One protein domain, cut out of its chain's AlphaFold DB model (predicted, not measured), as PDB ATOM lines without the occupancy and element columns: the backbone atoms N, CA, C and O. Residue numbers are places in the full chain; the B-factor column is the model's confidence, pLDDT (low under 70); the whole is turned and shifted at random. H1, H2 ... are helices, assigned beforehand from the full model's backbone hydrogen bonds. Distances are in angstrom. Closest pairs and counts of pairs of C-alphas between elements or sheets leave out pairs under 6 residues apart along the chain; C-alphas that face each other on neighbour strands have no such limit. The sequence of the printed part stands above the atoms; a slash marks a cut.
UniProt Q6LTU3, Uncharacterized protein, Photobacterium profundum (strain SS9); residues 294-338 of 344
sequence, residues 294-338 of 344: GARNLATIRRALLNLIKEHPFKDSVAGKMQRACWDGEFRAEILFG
ATOM      1  N   GLY A 294      50.283 -14.021   5.150       61.16
ATOM      2  CA  GLY A 294      49.681 -12.940   4.356       61.16
ATOM      3  C   GLY A 294      48.458 -12.299   5.017       61.16
ATOM      4  O   GLY A 294      48.404 -11.078   5.180       61.16
ATOM      5  N   ALA A 295      47.509 -13.114   5.478       59.41
ATOM      6  CA  ALA A 295      46.294 -12.655   6.149       59.41
ATOM      7  C   ALA A 295      46.612 -11.988   7.494       59.41
ATOM      8  O   ALA A 295      46.066 -10.928   7.814       59.41
ATOM      9  N   ARG A 296      47.545 -12.561   8.265       65.88
ATOM     10  CA  ARG A 296      48.005 -12.010   9.547       65.88
ATOM     11  C   ARG A 296      48.752 -10.689   9.358       65.88
ATOM     12  O   ARG A 296      48.498  -9.732  10.095       65.88
ATOM     13  N   ASN A 297      49.631 -10.613   8.365       72.50
ATOM     14  CA  ASN A 297      50.394  -9.418   8.025       72.50
ATOM     15  C   ASN A 297      49.468  -8.313   7.527       72.50
ATOM     16  O   ASN A 297      49.535  -7.199   8.038       72.50
ATOM     17  N   LEU A 298      48.531  -8.613   6.625       70.88
ATOM     18  CA  LEU A 298      47.550  -7.631   6.162       70.88
ATOM     19  C   LEU A 298      46.605  -7.174   7.271       70.88
ATOM     20  O   LEU A 298      46.317  -5.982   7.349       70.88
ATOM     21  N   ALA A 299      46.160  -8.061   8.163       71.31
ATOM     22  CA  ALA A 299      45.379  -7.662   9.334       71.31
ATOM     23  C   ALA A 299      46.180  -6.729  10.260       71.31
ATOM     24  O   ALA A 299      45.654  -5.723  10.744       71.31
ATOM     25  N   THR A 300      47.466  -7.022  10.462       77.44
ATOM     26  CA  THR A 300      48.380  -6.197  11.266       77.44
ATOM     27  C   THR A 300      48.605  -4.829  10.621       77.44
ATOM     28  O   THR A 300      48.444  -3.809  11.291       77.44
ATOM     29  N   ILE A 301      48.880  -4.794   9.314       78.31
ATOM     30  CA  ILE A 301      49.046  -3.567   8.526       78.31
ATOM     31  C   ILE A 301      47.759  -2.741   8.558       78.31
ATOM     32  O   ILE A 301      47.807  -1.560   8.886       78.31
ATOM     33  N   ARG A 302      46.590  -3.348   8.305       81.50
ATOM     34  CA  ARG A 302      45.290  -2.660   8.379       81.50
ATOM     35  C   ARG A 302      45.070  -2.030   9.748       81.50
ATOM     36  O   ARG A 302      44.652  -0.880   9.822       81.50
ATOM     37  N   ARG A 303      45.372  -2.749  10.833       79.50
ATOM     38  CA  ARG A 303      45.201  -2.224  12.194       79.50
ATOM     39  C   ARG A 303      46.169  -1.079  12.500       79.50
ATOM     40  O   ARG A 303      45.746  -0.092  13.095       79.50
ATOM     41  N   ALA A 304      47.422  -1.174  12.056       81.19
ATOM     42  CA  ALA A 304      48.395  -0.091  12.176       81.19
ATOM     43  C   ALA A 304      47.961   1.156  11.385       81.19
ATOM     44  O   ALA A 304      47.915   2.248  11.945       81.19
ATOM     45  N   LEU A 305      47.547   0.991  10.124       85.19
ATOM     46  CA  LEU A 305      47.064   2.086   9.277       85.19
ATOM     47  C   LEU A 305      45.791   2.734   9.837       85.19
ATOM     48  O   LEU A 305      45.674   3.956   9.838       85.19
ATOM     49  N   LEU A 306      44.854   1.944  10.370       83.94
ATOM     50  CA  LEU A 306      43.653   2.472  11.025       83.94
ATOM     51  C   LEU A 306      43.989   3.335  12.245       83.94
ATOM     52  O   LEU A 306      43.316   4.341  12.465       83.94
ATOM     53  N   ASN A 307      45.014   2.973  13.021       85.94
ATOM     54  CA  ASN A 307      45.475   3.805  14.131       85.94
ATOM     55  C   ASN A 307      46.044   5.136  13.621       85.94
ATOM     56  O   ASN A 307      45.639   6.180  14.120       85.94
ATOM     57  N   LEU A 308      46.886   5.121  12.579       87.75
ATOM     58  CA  LEU A 308      47.427   6.350  11.978       87.75
ATOM     59  C   LEU A 308      46.313   7.277  11.464       87.75
ATOM     60  O   LEU A 308      46.331   8.481  11.708       87.75
ATOM     61  N   ILE A 309      45.294   6.717  10.807       87.69
ATOM     62  CA  ILE A 309      44.153   7.484  10.288       87.69
ATOM     63  C   ILE A 309      43.303   8.077  11.422       87.69
ATOM     64  O   ILE A 309      42.826   9.211  11.313       87.69
ATOM     65  N   LYS A 310      43.097   7.328  12.513       83.69
ATOM     66  CA  LYS A 310      42.356   7.808  13.688       83.69
ATOM     67  C   LYS A 310      43.084   8.954  14.389       83.69
ATOM     68  O   LYS A 310      42.430   9.947  14.698       83.69
ATOM     69  N   GLU A 311      44.399   8.838  14.559       85.06
ATOM     70  CA  GLU A 311      45.251   9.855  15.193       85.06
ATOM     71  C   GLU A 311      45.444  11.114  14.331       85.06
ATOM     72  O   GLU A 311      45.728  12.189  14.854       85.06
ATOM     73  N   HIS A 312      45.259  11.023  13.008       86.75
ATOM     74  CA  HIS A 312      45.428  12.171  12.119       86.75
ATOM     75  C   HIS A 312      44.492  13.341  12.511       86.75
ATOM     76  O   HIS A 312      43.276  13.135  12.596       86.75
ATOM     77  N   PRO A 313      44.991  14.586  12.675       85.69
ATOM     78  CA  PRO A 313      44.248  15.698  13.289       85.69
ATOM     79  C   PRO A 313      43.096  16.251  12.435       85.69
ATOM     80  O   PRO A 313      42.275  17.033  12.919       85.69
ATOM     81  N   PHE A 314      43.026  15.867  11.158       87.19
ATOM     82  CA  PHE A 314      41.946  16.268  10.259       87.19
ATOM     83  C   PHE A 314      40.580  15.816  10.805       87.19
ATOM     84  O   PHE A 314      40.410  14.660  11.197       87.19
ATOM     85  N   LYS A 315      39.596  16.718  10.842       87.81
ATOM     86  CA  LYS A 315      38.258  16.419  11.372       87.81
ATOM     87  C   LYS A 315      37.378  15.809  10.286       87.81
ATOM     88  O   LYS A 315      36.741  16.532   9.532       87.81
ATOM     89  N   ASP A 316      37.350  14.482  10.239       88.38
ATOM     90  CA  ASP A 316      36.468  13.694   9.380       88.38
ATOM     91  C   ASP A 316      36.310  12.278   9.964       88.38
ATOM     92  O   ASP A 316      37.085  11.851  10.828       88.38
ATOM     93  N   SER A 317      35.304  11.549   9.493       89.44
ATOM     94  CA  SER A 317      35.141  10.122   9.738       89.44
ATOM     95  C   SER A 317      36.357   9.328   9.241       89.44
ATOM     96  O   SER A 317      37.056   9.737   8.315       89.44
ATOM     97  N   VAL A 318      36.599   8.148   9.822       84.19
ATOM     98  CA  VAL A 318      37.679   7.251   9.364       84.19
ATOM     99  C   VAL A 318      37.514   6.917   7.877       84.19
ATOM    100  O   VAL A 318      38.490   6.967   7.134       84.19
ATOM    101  N   ALA A 319      36.280   6.659   7.430       80.75
ATOM    102  CA  ALA A 319      35.970   6.407   6.024       80.75
ATOM    103  C   ALA A 319      36.260   7.629   5.131       80.75
ATOM    104  O   ALA A 319      36.876   7.479   4.079       80.75
ATOM    105  N   GLY A 320      35.891   8.837   5.571       85.50
ATOM    106  CA  GLY A 320      36.172  10.086   4.854       85.50
ATOM    107  C   GLY A 320      37.671  10.370   4.721       85.50
ATOM    108  O   GLY A 320      38.151  10.678   3.630       85.50
ATOM    109  N   LYS A 321      38.451  10.134   5.784       86.25
ATOM    110  CA  LYS A 321      39.923  10.201   5.731       86.25
ATOM    111  C   LYS A 321      40.515   9.162   4.773       86.25
ATOM    112  O   LYS A 321      41.422   9.488   4.016       86.25
ATOM    113  N   MET A 322      40.009   7.926   4.776       86.50
ATOM    114  CA  MET A 322      40.460   6.882   3.843       86.50
ATOM    115  C   MET A 322      40.189   7.265   2.383       86.50
ATOM    116  O   MET A 322      41.082   7.139   1.550       86.50
ATOM    117  N   GLN A 323      38.995   7.786   2.088       86.00
ATOM    118  CA  GLN A 323      38.644   8.290   0.756       86.00
ATOM    119  C   GLN A 323      39.531   9.471   0.345       86.00
ATOM    120  O   GLN A 323      40.075   9.490  -0.754       86.00
ATOM    121  N   ARG A 324      39.786  10.422   1.251       85.94
ATOM    122  CA  ARG A 324      40.709  11.533   0.985       85.94
ATOM    123  C   ARG A 324      42.128  11.050   0.682       85.94
ATOM    124  O   ARG A 324      42.724  11.532  -0.270       85.94
ATOM    125  N   ALA A 325      42.654  10.076   1.426       88.00
ATOM    126  CA  ALA A 325      43.975   9.495   1.159       88.00
ATOM    127  C   ALA A 325      44.062   8.788  -0.210       88.00
ATOM    128  O   ALA A 325      45.153   8.663  -0.775       88.00
ATOM    129  N   CYS A 326      42.927   8.342  -0.759       84.31
ATOM    130  CA  CYS A 326      42.859   7.816  -2.120       84.31
ATOM    131  C   CYS A 326      43.141   8.916  -3.155       84.31
ATOM    132  O   CYS A 326      43.944   8.710  -4.065       84.31
ATOM    133  N   TRP A 327      42.536  10.094  -2.992       84.88
ATOM    134  CA  TRP A 327      42.547  11.148  -4.015       84.88
ATOM    135  C   TRP A 327      43.613  12.235  -3.800       84.88
ATOM    136  O   TRP A 327      44.018  12.885  -4.760       84.88
ATOM    137  N   ASP A 328      44.096  12.420  -2.571       88.06
ATOM    138  CA  ASP A 328      45.065  13.450  -2.185       88.06
ATOM    139  C   ASP A 328      46.406  12.811  -1.788       88.06
ATOM    140  O   ASP A 328      46.541  12.129  -0.765       88.06
ATOM    141  N   GLY A 329      47.412  13.016  -2.643       86.44
ATOM    142  CA  GLY A 329      48.755  12.476  -2.450       86.44
ATOM    143  C   GLY A 329      49.506  13.083  -1.269       86.44
ATOM    144  O   GLY A 329      50.249  12.354  -0.609       86.44
ATOM    145  N   GLU A 330      49.290  14.367  -0.971       87.00
ATOM    146  CA  GLU A 330      49.923  15.030   0.173       87.00
ATOM    147  C   GLU A 330      49.307  14.528   1.477       87.00
ATOM    148  O   GLU A 330      50.033  14.147   2.391       87.00
ATOM    149  N   PHE A 331      47.979  14.417   1.530       88.31
ATOM    150  CA  PHE A 331      47.276  13.883   2.697       88.31
ATOM    151  C   PHE A 331      47.658  12.426   2.996       88.31
ATOM    152  O   PHE A 331      47.869  12.040   4.146       88.31
ATOM    153  N   ARG A 332      47.801  11.591   1.957       92.50
ATOM    154  CA  ARG A 332      48.282  10.211   2.116       92.50
ATOM    155  C   ARG A 332      49.725  10.161   2.630       92.50
ATOM    156  O   ARG A 332      50.038   9.303   3.454       92.50
ATOM    157  N   ALA A 333      50.590  11.060   2.158       86.50
ATOM    158  CA  ALA A 333      51.966  11.170   2.637       86.50
ATOM    159  C   ALA A 333      52.030  11.660   4.094       86.50
ATOM    160  O   ALA A 333      52.815  11.123   4.874       86.50
ATOM    161  N   GLU A 334      51.170  12.604   4.489       88.81
ATOM    162  CA  GLU A 334      51.057  13.085   5.872       88.81
ATOM    163  C   GLU A 334      50.677  11.943   6.828       88.81
ATOM    164  O   GLU A 334      51.310  11.776   7.869       88.81
ATOM    165  N   ILE A 335      49.724  11.080   6.441       85.38
ATOM    166  CA  ILE A 335      49.329   9.899   7.231       85.38
ATOM    167  C   ILE A 335      50.468   8.882   7.371       85.38
ATOM    168  O   ILE A 335      50.660   8.325   8.451       85.38
ATOM    169  N   LEU A 336      51.193   8.588   6.285       85.38
ATOM    170  CA  LEU A 336      52.208   7.527   6.276       85.38
ATOM    171  C   LEU A 336      53.544   7.961   6.888       85.38
ATOM    172  O   LEU A 336      54.223   7.137   7.498       85.38
ATOM    173  N   PHE A 337      53.926   9.226   6.716       86.38
ATOM    174  CA  PHE A 337      55.256   9.725   7.073       86.38
ATOM    175  C   PHE A 337      55.239  10.788   8.177       86.38
ATOM    176  O   PHE A 337      56.301  11.194   8.640       86.38
ATOM    177  N   GLY A 338      54.066  11.256   8.620       72.75
ATOM    178  CA  GLY A 338      53.937  12.231   9.710       72.75
ATOM    179  C   GLY A 338      54.460  13.634   9.378       72.75
ATOM    180  O   GLY A 338      54.569  14.481  10.268       72.75
TER     181      GLY A 338
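Overview. This is residues 294 to 338 of the 344 residues of an uncharacterized protein of Photobacterium profundum (strain SS9) (UniProt Q6LTU3). Picture a long helix, H1, whose first stretch, residues 294 to 304, sticks out as an arm from a small compact head. In the head, the last part of H1, a loop and the two shorter helices H2 and H3 come together; H2 and H3 make a corner at their link, and the line of each stands about perpendicular to H1. The printed part has 45 residues with three named helices, in the order H1, H2, H3, and no named strand; the class is all helix. The whole is only just compact, close to loose, with a radius of gyration of the C-alphas of 10.7 A. Its outline is elongated, 29 by 18 by 18 A, and the arm of H1 makes the length.

Along the chain. Find C-alpha 294 at (49.681, -12.940, 4.356); here H1, residues 294 to 311, begins, and it runs 25.6 A to C-alpha 311 at (45.251, 9.855, 15.193). After residues 312 to 317 look for H2, residues 318 to 327, which measures 14.8 A from first to last C-alpha. Past Asp 328 comes H3, residues 329 to 337, 11.9 A long, which ends with C-alpha 337 at (55.256, 9.725, 7.073). Gly 338 is the last printed residue.

Arrangement. Start at H1, which touches H2 with residues 306 to 310 alone. The closest C-alphas of the two are those of Lys 310 and Val 318, 6.4 A apart, and their lines are about perpendicular at 81 degrees. H1 and H3 only just touch, with 3 pairs of C-alphas within 8 A, and only at their ends; H1 does so with residues 308 to 309 alone. Look there at the C-alphas of Leu 308 and Ile 335, the closest at 6.2 A; these lines are about perpendicular at 75 degrees. H2 and H3 touch only at the corner by their link, and their closest C-alphas are those of Ala 325 and Arg 332, 4.5 A apart. They run opposite ways at a steep tilt of 59 degrees. Check the backbone of H1, H2 and H3: every O i to N i+4 pair is within hydrogen-bond range.

Size, cuts and confidence. The two C-alphas farthest apart are those of Gly 294 and Lys 315, 32.3 A. Residues 294 to 304 of H1 stand free; the body without them has 34 residues and spans 18 by 17 by 15 A. The printed part has no cut. The link from H1 to H2 is short and the link from H2 to H3 is tight. In the B-factor column the mean pLDDT of the printed part is 82.7; look for the values under 70 at residues 294 to 296.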